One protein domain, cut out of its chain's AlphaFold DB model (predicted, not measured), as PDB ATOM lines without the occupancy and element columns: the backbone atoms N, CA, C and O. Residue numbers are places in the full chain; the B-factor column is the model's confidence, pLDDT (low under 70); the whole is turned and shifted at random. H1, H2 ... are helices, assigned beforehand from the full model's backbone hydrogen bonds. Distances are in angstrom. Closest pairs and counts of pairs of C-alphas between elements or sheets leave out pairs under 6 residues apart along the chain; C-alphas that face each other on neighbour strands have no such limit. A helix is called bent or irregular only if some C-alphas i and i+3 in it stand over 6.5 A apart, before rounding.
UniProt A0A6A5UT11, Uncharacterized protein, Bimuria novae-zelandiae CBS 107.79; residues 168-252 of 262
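Overview. This is residues 168 to 252 of the 262 residues of an uncharacterized protein of Bimuria novae-zelandiae CBS 107.79 (UniProt A0A6A5UT11). Picture an elongated string of helices: the longest, H6, runs along one side of a body in which H1 and H2 lie near it and H3 packs on H1, away from H6, while the short H4 and H5 form a small turn at one end. Beyond the other end of H6, H7 is set off by itself, and residues 246 to 252 stick out free. The printed part has 85 residues with seven named helices, H1 to H7 in that order, and no named strand; the class is all helix. It is only just loose, close to compact, with a radius of gyration of the C-alphas of 14.6 A and spans of 43 by 24 by 22 A.

Along the chain. Find C-alpha 218 at (104.947, 124.880, 125.555); from there H6, residues 218 to 232, runs 21.4 A to C-alpha 232 at (96.378, 143.801, 130.864). Look before it for H5, residues 213 to 216, 5.4 A long, and H4, residues 208 to 211, 4.9 A long. H3, residues 194 to 202, measures 12.0 A, and H2, residues 187 to 191, measures 6.0 A. H1, residues 168 to 180, runs 19.5 A and is irregular, but only just: C-alphas 176 and 179 are 6.6 A apart. H7, residues 239 to 251, runs 18.3 A and ends with C-alpha 251 at (93.121, 158.475, 138.182).

Arrangement. Start at residues 221 to 225 of H6, with which alone it only just touches H2, with 3 pairs of C-alphas within 8 A; the closest C-alphas are those of Arg 187 and Asp 222, 5.9 A apart. H1 is close to H6 but not clearly touching, with the closest C-alphas, those of Leu 177 and Ile 225, 7.8 A apart; they run the same way at a steep tilt of 60 degrees. With residues 176 to 177 alone, H1 touches H3, the closest C-alphas being those of Val 176 and Leu 196, 6.3 A apart. Their steep tilt of 36 degrees is only just past shallow, and they run opposite ways. H4 and H5 touch only at the corner by their link, where the closest C-alphas, those of Glu 209 and Ala 216, are 5.1 A apart. H6 and H7 are apart, and H7 touches no helix. In the backbones of H2, H3, H6 and H7 each O i to N i+4 pair is within hydrogen-bond range, in H1 7 of 9 are, and H4 and H5 are too short for such a pair.

Size, cuts and confidence. The two C-alphas farthest apart, those of Ile 213 and Asp 250, are 43.7 A apart. The printed part has no cut and no long link. The mean pLDDT of the printed part is 87.0; look for the values under 70 at residues 249 to 252.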
ATOM      1  N   GLN A 168      89.047 124.938 133.997       89.75
ATOM      2  CA  GLN A 168      89.574 125.069 135.356       89.75
ATOM      3  C   GLN A 168      91.109 125.128 135.384       89.75
ATOM      4  O   GLN A 168      91.672 126.042 135.968       89.75
ATOM      5  N   GLN A 169      91.788 124.233 134.656       90.06
ATOM      6  CA  GLN A 169      93.253 124.232 134.558       90.06
ATOM      7  C   GLN A 169      93.787 125.518 133.918       90.06
ATOM      8  O   GLN A 169      94.844 126.017 134.297       90.06
ATOM      9  N   LEU A 170      93.066 126.059 132.932       90.56
ATOM     10  CA  LEU A 170      93.414 127.339 132.327       90.56
ATOM     11  C   LEU A 170      93.282 128.478 133.345       90.56
ATOM     12  O   LEU A 170      94.160 129.334 133.402       90.56
ATOM     13  N   GLN A 171      92.207 128.482 134.135       93.31
ATOM     14  CA  GLN A 171      91.980 129.499 135.156       93.31
ATOM     15  C   GLN A 171      93.031 129.435 136.266       93.31
ATOM     16  O   GLN A 171      93.568 130.471 136.643       93.31
ATOM     17  N   ASP A 172      93.394 128.238 136.722       94.38
ATOM     18  CA  ASP A 172      94.450 128.050 137.717       94.38
ATOM     19  C   ASP A 172      95.783 128.641 137.233       94.38
ATOM     20  O   ASP A 172      96.417 129.419 137.944       94.38
ATOM     21  N   ILE A 173      96.176 128.361 135.984       94.94
ATOM     22  CA  ILE A 173      97.391 128.943 135.394       94.94
ATOM     23  C   ILE A 173      97.300 130.465 135.288       94.94
ATOM     24  O   ILE A 173      98.294 131.144 135.535       94.94
ATOM     25  N   LYS A 174      96.133 131.024 134.948       94.31
ATOM     26  CA  LYS A 174      95.943 132.482 134.924       94.31
ATOM     27  C   LYS A 174      96.101 133.100 136.310       94.31
ATOM     28  O   LYS A 174      96.801 134.097 136.430       94.31
ATOM     29  N   ASN A 175      95.526 132.482 137.339       94.75
ATOM     30  CA  ASN A 175      95.622 132.962 138.718       94.75
ATOM     31  C   ASN A 175      97.078 132.984 139.211       94.75
ATOM     32  O   ASN A 175      97.472 133.898 139.925       94.75
ATOM     33  N   VAL A 176      97.893 132.009 138.795       95.81
ATOM     34  CA  VAL A 176      99.340 131.986 139.079       95.81
ATOM     35  C   VAL A 176     100.097 133.033 138.253       95.81
ATOM     36  O   VAL A 176     101.071 133.618 138.723       95.81
ATOM     37  N   LEU A 177      99.668 133.264 137.013       94.75
ATOM     38  CA  LEU A 177     100.313 134.167 136.066       94.75
ATOM     39  C   LEU A 177     100.075 135.648 136.388       94.75
ATOM     40  O   LEU A 177     101.016 136.433 136.300       94.75
ATOM     41  N   HIS A 178      98.844 136.043 136.721       93.94
ATOM     42  CA  HIS A 178      98.446 137.450 136.880       93.94
ATOM     43  C   HIS A 178      99.305 138.241 137.880       93.94
ATOM     44  O   HIS A 178      99.733 139.332 137.506       93.94
ATOM     45  N   PRO A 179      99.656 137.718 139.074       92.38
ATOM     46  CA  PRO A 179     100.475 138.451 140.043       92.38
ATOM     47  C   PRO A 179     101.889 138.785 139.554       92.38
ATOM     48  O   PRO A 179     102.504 139.723 140.051       92.38
ATOM     49  N   ILE A 180     102.420 138.021 138.595       92.19
ATOM     50  CA  ILE A 180     103.772 138.214 138.047       92.19
ATOM     51  C   ILE A 180     103.762 138.698 136.601       92.19
ATOM     52  O   ILE A 180     104.811 138.770 135.953       92.19
ATOM     53  N   LEU A 181     102.578 138.996 136.066       92.31
ATOM     54  CA  LEU A 181     102.425 139.375 134.679       92.31
ATOM     55  C   LEU A 181     103.008 140.770 134.468       92.31
ATOM     56  O   LEU A 181     102.491 141.772 134.951       92.31
ATOM     57  N   THR A 182     104.069 140.828 133.676       89.12
ATOM     58  CA  THR A 182     104.648 142.072 133.176       89.12
ATOM     59  C   THR A 182     104.654 142.043 131.654       89.12
ATOM     60  O   THR A 182     104.644 140.957 131.054       89.12
ATOM     61  N   PRO A 183     104.715 143.201 130.980       85.69
ATOM     62  CA  PRO A 183     104.779 143.228 129.523       85.69
ATOM     63  C   PRO A 183     105.966 142.435 128.949       85.69
ATOM     64  O   PRO A 183     105.875 141.869 127.858       85.69
ATOM     65  N   GLN A 184     107.066 142.323 129.697       88.19
ATOM     66  CA  GLN A 184     108.285 141.618 129.298       88.19
ATOM     67  C   GLN A 184     108.308 140.144 129.725       88.19
ATOM     68  O   GLN A 184     109.159 139.407 129.237       88.19
ATOM     69  N   LEU A 185     107.360 139.682 130.554       90.88
ATOM     70  CA  LEU A 185     107.355 138.317 131.090       90.88
ATOM     71  C   LEU A 185     107.414 137.267 129.973       90.88
ATOM     72  O   LEU A 185     106.502 137.139 129.158       90.88
ATOM     73  N   THR A 186     108.479 136.489 129.922       91.31
ATOM     74  CA  THR A 186     108.628 135.400 128.955       91.31
ATOM     75  C   THR A 186     108.095 134.094 129.529       91.31
ATOM     76  O   THR A 186     108.047 133.897 130.744       91.31
ATOM     77  N   ARG A 187     107.769 133.130 128.662       93.50
ATOM     78  CA  ARG A 187     107.448 131.766 129.104       93.50
ATOM     79  C   ARG A 187     108.558 131.144 129.944       93.50
ATOM     80  O   ARG A 187     108.256 130.411 130.875       93.50
ATOM     81  N   ALA A 188     109.826 131.406 129.625       92.12
ATOM     82  CA  ALA A 188     110.939 130.885 130.414       92.12
ATOM     83  C   ALA A 188     110.935 131.463 131.837       92.12
ATOM     84  O   ALA A 188     111.101 130.711 132.789       92.12
ATOM     85  N   GLN A 189     110.683 132.765 131.992       93.81
ATOM     86  CA  GLN A 189     110.548 133.393 133.311       93.81
ATOM     87  C   GLN A 189     109.334 132.849 134.071       93.81
ATOM     88  O   GLN A 189     109.454 132.540 135.248       93.81
ATOM     89  N   PHE A 190     108.198 132.650 133.395       95.12
ATOM     90  CA  PHE A 190     107.017 132.041 134.012       95.12
ATOM     91  C   PHE A 190     107.289 130.608 134.498       95.12
ATOM     92  O   PHE A 190     106.997 130.278 135.644       95.12
ATOM     93  N   LEU A 191     107.897 129.767 133.652       93.44
ATOM     94  CA  LEU A 191     108.211 128.372 133.985       93.44
ATOM     95  C   LEU A 191     109.206 128.232 135.145       93.44
ATOM     96  O   LEU A 191     109.150 127.237 135.856       93.44
ATOM     97  N   ASN A 192     110.087 129.215 135.331       93.50
ATOM     98  CA  ASN A 192     111.063 129.252 136.422       93.50
ATOM     99  C   ASN A 192     110.609 130.139 137.600       93.50
ATOM    100  O   ASN A 192     111.417 130.466 138.466       93.50
ATOM    101  N   SER A 193     109.348 130.580 137.623       94.69
ATOM    102  CA  SER A 193     108.844 131.458 138.681       94.69
ATOM    103  C   SER A 193     108.610 130.694 139.985       94.69
ATOM    104  O   SER A 193     108.146 129.550 139.984       94.69
ATOM    105  N   THR A 194     108.878 131.349 141.116       95.00
ATOM    106  CA  THR A 194     108.599 130.783 142.444       95.00
ATOM    107  C   THR A 194     107.101 130.582 142.662       95.00
ATOM    108  O   THR A 194     106.703 129.637 143.333       95.00
ATOM    109  N   GLN A 195     106.262 131.414 142.040       94.50
ATOM    110  CA  GLN A 195     104.804 131.316 142.085       94.50
ATOM    111  C   GLN A 195     104.306 130.029 141.428       94.50
ATOM    112  O   GLN A 195     103.488 129.320 142.016       94.50
ATOM    113  N   LEU A 196     104.822 129.687 140.240       95.50
ATOM    114  CA  LEU A 196     104.471 128.427 139.587       95.50
ATOM    115  C   LEU A 196     104.991 127.227 140.381       95.50
ATOM    116  O   LEU A 196     104.243 126.274 140.581       95.50
ATOM    117  N   ALA A 197     106.232 127.284 140.869       94.81
ATOM    118  CA  ALA A 197     106.805 126.210 141.678       94.81
ATOM    119  C   ALA A 197     105.987 125.954 142.959       94.81
ATOM    120  O   ALA A 197     105.649 124.810 143.256       94.81
ATOM    121  N   ALA A 198     105.598 127.015 143.673       95.12
ATOM    122  CA  ALA A 198     104.772 126.920 144.874       95.12
ATOM    123  C   ALA A 198     103.380 126.346 144.576       95.12
ATOM    124  O   ALA A 198     102.903 125.479 145.306       95.12
ATOM    125  N   PHE A 199     102.744 126.785 143.484       96.62
ATOM    126  CA  PHE A 199     101.453 126.251 143.048       96.62
ATOM    127  C   PHE A 199     101.522 124.751 142.731       96.62
ATOM    128  O   PHE A 199     100.670 123.987 143.187       96.62
ATOM    129  N   LEU A 200     102.536 124.320 141.973       95.62
ATOM    130  CA  LEU A 200     102.714 122.912 141.612       95.62
ATOM    131  C   LEU A 200     102.980 122.056 142.854       95.62
ATOM    132  O   LEU A 200     102.310 121.042 143.042       95.62
ATOM    133  N   HIS A 201     103.862 122.519 143.743       95.62
ATOM    134  CA  HIS A 201     104.168 121.840 145.001       95.62
ATOM    135  C   HIS A 201     102.929 121.693 145.896       95.62
ATOM    136  O   HIS A 201     102.644 120.598 146.371       95.62
ATOM    137  N   LEU A 202     102.137 122.760 146.068       95.62
ATOM    138  CA  LEU A 202     100.886 122.737 146.840       95.62
ATOM    139  C   LEU A 202      99.898 121.683 146.316       95.62
ATOM    140  O   LEU A 202      99.136 121.096 147.080       95.62
ATOM    141  N   LYS A 203      99.890 121.463 145.001       93.06
ATOM    142  CA  LYS A 203      98.997 120.518 144.328       93.06
ATOM    143  C   LYS A 203      99.599 119.117 144.158       93.06
ATOM    144  O   LYS A 203      98.919 118.253 143.612       93.06
ATOM    145  N   GLY A 204     100.829 118.884 144.623       92.19
ATOM    146  CA  GLY A 204     101.514 117.592 144.530       92.19
ATOM    147  C   GLY A 204     102.066 117.254 143.140       92.19
ATOM    148  O   GLY A 204     102.318 116.086 142.857       92.19
ATOM    149  N   TYR A 205     102.250 118.247 142.266       92.19
ATOM    150  CA  TYR A 205     102.803 118.060 140.922       92.19
ATOM    151  C   TYR A 205     104.288 118.439 140.877       92.19
ATOM    152  O   TYR A 205     104.699 119.430 141.478       92.19
ATOM    153  N   GLN A 206     105.090 117.674 140.130       86.06
ATOM    154  CA  GLN A 206     106.527 117.937 139.952       86.06
ATOM    155  C   GLN A 206     106.792 118.906 138.793       86.06
ATOM    156  O   GLN A 206     107.775 119.645 138.792       86.06
ATOM    157  N   SER A 207     105.902 118.928 137.801       87.94
ATOM    158  CA  SER A 207     106.000 119.782 136.621       87.94
ATOM    159  C   SER A 207     104.629 120.279 136.150       87.94
ATOM    160  O   SER A 207     103.575 119.769 136.535       87.94
ATOM    161  N   ILE A 208     104.628 121.291 135.275       88.56
ATOM    162  CA  ILE A 208     103.390 121.800 134.664       88.56
ATOM    163  C   ILE A 208     102.768 120.779 133.694       88.56
ATOM    164  O   ILE A 208     101.564 120.815 133.440       88.56
ATOM    165  N   GLU A 209     103.577 119.862 133.164       87.75
ATOM    166  CA  GLU A 209     103.140 118.713 132.375       87.75
ATOM    167  C   GLU A 209     102.376 117.692 133.217       87.75
ATOM    168  O   GLU A 209     101.362 117.175 132.747       87.75
ATOM    169  N   ASP A 210     102.802 117.461 134.463       85.25
ATOM    170  CA  ASP A 210     102.082 116.588 135.400       85.25
ATOM    171  C   ASP A 210     100.744 117.207 135.808       85.25
ATOM    172  O   ASP A 210      99.737 116.509 135.922       85.25
ATOM    173  N   PHE A 211     100.706 118.537 135.959       87.94
ATOM    174  CA  PHE A 211      99.466 119.270 136.211       87.94
ATOM    175  C   PHE A 211      98.467 119.147 135.046       87.94
ATOM    176  O   PHE A 211      97.259 118.988 135.249       87.94
ATOM    177  N   SER A 212      98.948 119.242 133.802       86.62
ATOM    178  CA  SER A 212      98.143 118.961 132.614       86.62
ATOM    179  C   SER A 212      99.026 118.597 131.432       86.62
ATOM    180  O   SER A 212      99.803 119.417 130.938       86.62
ATOM    181  N   ILE A 213      98.774 117.421 130.856       80.44
ATOM    182  CA  ILE A 213      99.449 116.953 129.640       80.44
ATOM    183  C   ILE A 213      99.299 117.935 128.461       80.44
ATOM    184  O   ILE A 213     100.141 117.989 127.567       80.44
ATOM    185  N   THR A 214      98.267 118.788 128.470       81.88
ATOM    186  CA  THR A 214      98.074 119.827 127.444       81.88
ATOM    187  C   THR A 214      99.150 120.921 127.472       81.88
ATOM    188  O   THR A 214      99.385 121.573 126.450       81.88
ATOM    189  N   PHE A 215      99.839 121.104 128.606       85.44
ATOM    190  CA  PHE A 215     100.956 122.040 128.764       85.44
ATOM    191  C   PHE A 215     102.320 121.445 128.396       85.44
ATOM    192  O   PHE A 215     103.306 122.188 128.370       85.44
ATOM    193  N   ALA A 216     102.383 120.164 128.007       81.50
ATOM    194  CA  ALA A 216     103.559 119.609 127.330       81.50
ATOM    195  C   ALA A 216     103.861 120.383 126.033       81.50
ATOM    196  O   ALA A 216     105.015 120.654 125.693       81.50
ATOM    197  N   ASN A 217     102.815 120.868 125.348       79.81
ATOM    198  CA  ASN A 217     102.971 121.836 124.271       79.81
ATOM    199  C   ASN A 217     103.232 123.244 124.833       79.81
ATOM    200  O   ASN A 217     102.313 124.039 125.037       79.81
ATOM    201  N   LYS A 218     104.508 123.585 125.012       83.31
ATOM    202  CA  LYS A 218     104.947 124.880 125.555       83.31
ATOM    203  C   LYS A 218     104.479 126.103 124.750       83.31
ATOM    204  O   LYS A 218     104.268 127.152 125.353       83.31
ATOM    205  N   ASN A 219     104.199 125.963 123.450       82.25
ATOM    206  CA  ASN A 219     103.625 127.054 122.645       82.25
ATOM    207  C   ASN A 219     102.223 127.454 123.129       82.25
ATOM    208  O   ASN A 219     101.761 128.567 122.885       82.25
ATOM    209  N   ARG A 220     101.513 126.549 123.811       85.06
ATOM    210  CA  ARG A 220     100.227 126.871 124.427       85.06
ATOM    211  C   ARG A 220     100.392 127.868 125.572       85.06
ATOM    212  O   ARG A 220      99.597 128.797 125.659       85.06
ATOM    213  N   LEU A 221     101.434 127.717 126.391       89.00
ATOM    214  CA  LEU A 221     101.758 128.683 127.445       89.00
ATOM    215  C   LEU A 221     102.146 130.036 126.854       89.00
ATOM    216  O   LEU A 221     101.661 131.051 127.337       89.00
ATOM    217  N   ASP A 222     102.930 130.049 125.768       88.56
ATOM    218  CA  ASP A 222     103.253 131.291 125.049       88.56
ATOM    219  C   ASP A 222     101.967 132.027 124.630       88.56
ATOM    220  O   ASP A 222     101.802 133.206 124.930       88.56
ATOM    221  N   ARG A 223     100.995 131.319 124.035       89.56
ATOM    222  CA  ARG A 223      99.701 131.906 123.640       89.56
ATOM    223  C   ARG A 223      98.897 132.451 124.818       89.56
ATOM    224  O   ARG A 223      98.271 133.499 124.672       89.56
ATOM    225  N   ILE A 224      98.877 131.745 125.949       91.88
ATOM    226  CA  ILE A 224      98.175 132.195 127.160       91.88
ATOM    227  C   ILE A 224      98.817 133.486 127.665       91.88
ATOM    228  O   ILE A 224      98.124 134.486 127.809       91.88
ATOM    229  N   ILE A 225     100.139 133.492 127.841       92.75
ATOM    230  CA  ILE A 225     100.883 134.662 128.320       92.75
ATOM    231  C   ILE A 225     100.673 135.855 127.383       92.75
ATOM    232  O   ILE A 225     100.349 136.942 127.849       92.75
ATOM    233  N   THR A 226     100.793 135.667 126.066       91.00
ATOM    234  CA  THR A 226     100.551 136.737 125.087       91.00
ATOM    235  C   THR A 226      99.128 137.277 125.173       91.00
ATOM    236  O   THR A 226      98.942 138.491 125.151       91.00
ATOM    237  N   LYS A 227      98.122 136.403 125.297       92.38
ATOM    238  CA  LYS A 227      96.725 136.828 125.418       92.38
ATOM    239  C   LYS A 227      96.509 137.673 126.673       92.38
ATOM    240  O   LYS A 227      95.943 138.754 126.573       92.38
ATOM    241  N   GLU A 228      96.980 137.210 127.827       93.25
ATOM    242  CA  GLU A 228      96.814 137.946 129.085       93.25
ATOM    243  C   GLU A 228      97.587 139.275 129.069       93.25
ATOM    244  O   GLU A 228      97.082 140.281 129.558       93.25
ATOM    245  N   LYS A 229      98.760 139.334 128.420       90.38
ATOM    246  CA  LYS A 229      99.485 140.598 128.210       90.38
ATOM    247  C   LYS A 229      98.701 141.602 127.376       90.38
ATOM    248  O   LYS A 229      98.696 142.772 127.722       90.38
ATOM    249  N   LEU A 230      98.062 141.167 126.290       89.12
ATOM    250  CA  LEU A 230      97.259 142.059 125.446       89.12
ATOM    251  C   LEU A 230      96.031 142.602 126.188       89.12
ATOM    252  O   LEU A 230      95.607 143.719 125.915       89.12
ATOM    253  N   ILE A 231      95.485 141.825 127.127       87.94
ATOM    254  CA  ILE A 231      94.358 142.241 127.968       87.94
ATOM    255  C   ILE A 231      94.816 143.254 129.027       87.94
ATOM    256  O   ILE A 231      94.194 144.301 129.174       87.94
ATOM    257  N   MET A 232      95.901 142.963 129.753       84.50
ATOM    258  CA  MET A 232      96.378 143.801 130.864       84.50
ATOM    259  C   MET A 232      97.187 145.027 130.410       84.50
ATOM    260  O   MET A 232      97.182 146.057 131.078       84.50
ATOM    261  N   PHE A 233      97.878 144.932 129.273       86.81
ATOM    262  CA  PHE A 233      98.761 145.971 128.736       86.81
ATOM    263  C   PHE A 233      98.407 146.286 127.273       86.81
ATOM    264  O   PHE A 233      99.215 146.034 126.372       86.81
ATOM    265  N   PRO A 234      97.214 146.852 127.005       82.94
ATOM    266  CA  PRO A 234      96.709 147.051 125.643       82.94
ATOM    267  C   PRO A 234      97.602 147.957 124.779       82.94
ATOM    268  O   PRO A 234      97.646 147.799 123.562       82.94
ATOM    269  N   TYR A 235      98.360 148.868 125.398       83.25
ATOM    270  CA  TYR A 235      99.278 149.790 124.713       83.25
ATOM    271  C   TYR A 235     100.755 149.353 124.774       83.25
ATOM    272  O   TYR A 235     101.651 150.104 124.378       83.25
ATOM    273  N   GLY A 236     101.025 148.136 125.257       79.94
ATOM    274  CA  GLY A 236     102.363 147.555 125.320       79.94
ATOM    275  C   GLY A 236     103.334 148.335 126.214       79.94
ATOM    276  O   GLY A 236     102.968 148.830 127.275       79.94
ATOM    277  N   THR A 237     104.600 148.405 125.789       75.25
ATOM    278  CA  THR A 237     105.725 148.967 126.569       75.25
ATOM    279  C   THR A 237     106.293 150.258 125.995       75.25
ATOM    280  O   THR A 237     107.276 150.777 126.516       75.25
ATOM    281  N   GLY A 238     105.744 150.730 124.875       77.31
ATOM    282  CA  GLY A 238     106.176 151.973 124.244       77.31
ATOM    283  C   GLY A 238     105.645 153.202 124.980       77.31
ATOM    284  O   GLY A 238     104.997 153.095 126.022       77.31
ATOM    285  N   VAL A 239     105.849 154.380 124.388       76.06
ATOM    286  CA  VAL A 239     105.378 155.668 124.935       76.06
ATOM    287  C   VAL A 239     103.878 155.633 125.264       76.06
ATOM    288  O   VAL A 239     103.470 156.077 126.335       76.06
ATOM    289  N   GLY A 240     103.063 155.017 124.402       75.94
ATOM    290  CA  GLY A 240     101.626 154.843 124.642       75.94
ATOM    291  C   GLY A 240     101.298 154.010 125.890       75.94
ATOM    292  O   GLY A 240     100.348 154.331 126.601       75.94
ATOM    293  N   GLY A 241     102.108 152.994 126.199       78.31
ATOM    294  CA  GLY A 241     101.989 152.188 127.417       78.31
ATOM    295  C   GLY A 241     102.317 152.985 128.676       78.31
ATOM    296  O   GLY A 241     101.550 152.954 129.637       78.31
ATOM    297  N   VAL A 242     103.397 153.770 128.639       76.44
ATOM    298  CA  VAL A 242     103.804 154.643 129.753       76.44
ATOM    299  C   VAL A 242     102.724 155.685 130.050       76.44
ATOM    300  O   VAL A 242     102.297 155.819 131.193       76.44
ATOM    301  N   MET A 243     102.206 156.365 129.021       77.88
ATOM    302  CA  MET A 243     101.144 157.363 129.190       77.88
ATOM    303  C   MET A 243      99.827 156.760 129.687       77.88
ATOM    304  O   MET A 243      99.068 157.419 130.394       77.88
ATOM    305  N   TYR A 244      99.512 155.522 129.308       79.75
ATOM    306  CA  TYR A 244      98.337 154.822 129.821       79.75
ATOM    307  C   TYR A 244      98.492 154.464 131.303       79.75
ATOM    308  O   TYR A 244      97.589 154.720 132.096       79.75
ATOM    309  N   GLN A 245      99.654 153.934 131.688       75.12
ATOM    310  CA  GLN A 245      99.933 153.547 133.068       75.12
ATOM    311  C   GLN A 245     100.017 154.766 133.998       75.12
ATOM    312  O   GLN A 245      99.553 154.700 135.133       75.12
ATOM    313  N   GLN A 246     100.560 155.885 133.509       76.19
ATOM    314  CA  GLN A 246     100.575 157.150 134.239       76.19
ATOM    315  C   GLN A 246      99.160 157.698 134.437       76.19
ATOM    316  O   GLN A 246      98.774 157.952 135.569       76.19
ATOM    317  N   ARG A 247      98.333 157.730 133.381       75.94
ATOM    318  CA  ARG A 247      96.922 158.134 133.501       75.94
ATOM    319  C   ARG A 247      96.127 157.267 134.476       75.94
ATOM    320  O   ARG A 247      95.328 157.808 135.225       75.94
ATOM    321  N   GLN A 248      96.351 155.951 134.508       72.50
ATOM    322  CA  GLN A 248      95.705 155.089 135.504       72.50
ATOM    323  C   GLN A 248      96.152 155.402 136.940       72.50
ATOM    324  O   GLN A 248      95.311 155.434 137.833       72.50
ATOM    325  N   LYS A 249      97.452 155.646 137.166       69.00
ATOM    326  CA  LYS A 249      97.977 156.032 138.488       69.00
ATOM    327  C   LYS A 249      97.444 157.387 138.948       69.00
ATOM    328  O   LYS A 249      97.110 157.537 140.118       69.00
ATOM    329  N   ASP A 250      97.330 158.339 138.027       66.88
ATOM    330  CA  ASP A 250      96.800 159.675 138.306       66.88
ATOM    331  C   ASP A 250      95.282 159.638 138.580       66.88
ATOM    332  O   ASP A 250      94.764 160.460 139.330       66.88
ATOM    333  N   GLN A 251      94.566 158.662 138.007       61.94
ATOM    334  CA  GLN A 251      93.121 158.475 138.182       61.94
ATOM    335  C   GLN A 251      92.748 157.698 139.463       61.94
ATOM    336  O   GLN A 251      91.637 157.865 139.962       61.94
ATOM    337  N   PHE A 252      93.666 156.896 140.020       54.28
ATOM    338  CA  PHE A 252      93.484 156.154 141.278       54.28
ATOM    339  C   PHE A 252      94.726 156.273 142.186       54.28
ATOM    340  O   PHE A 252      95.531 155.340 142.271       54.28
TER     341      PHE A 252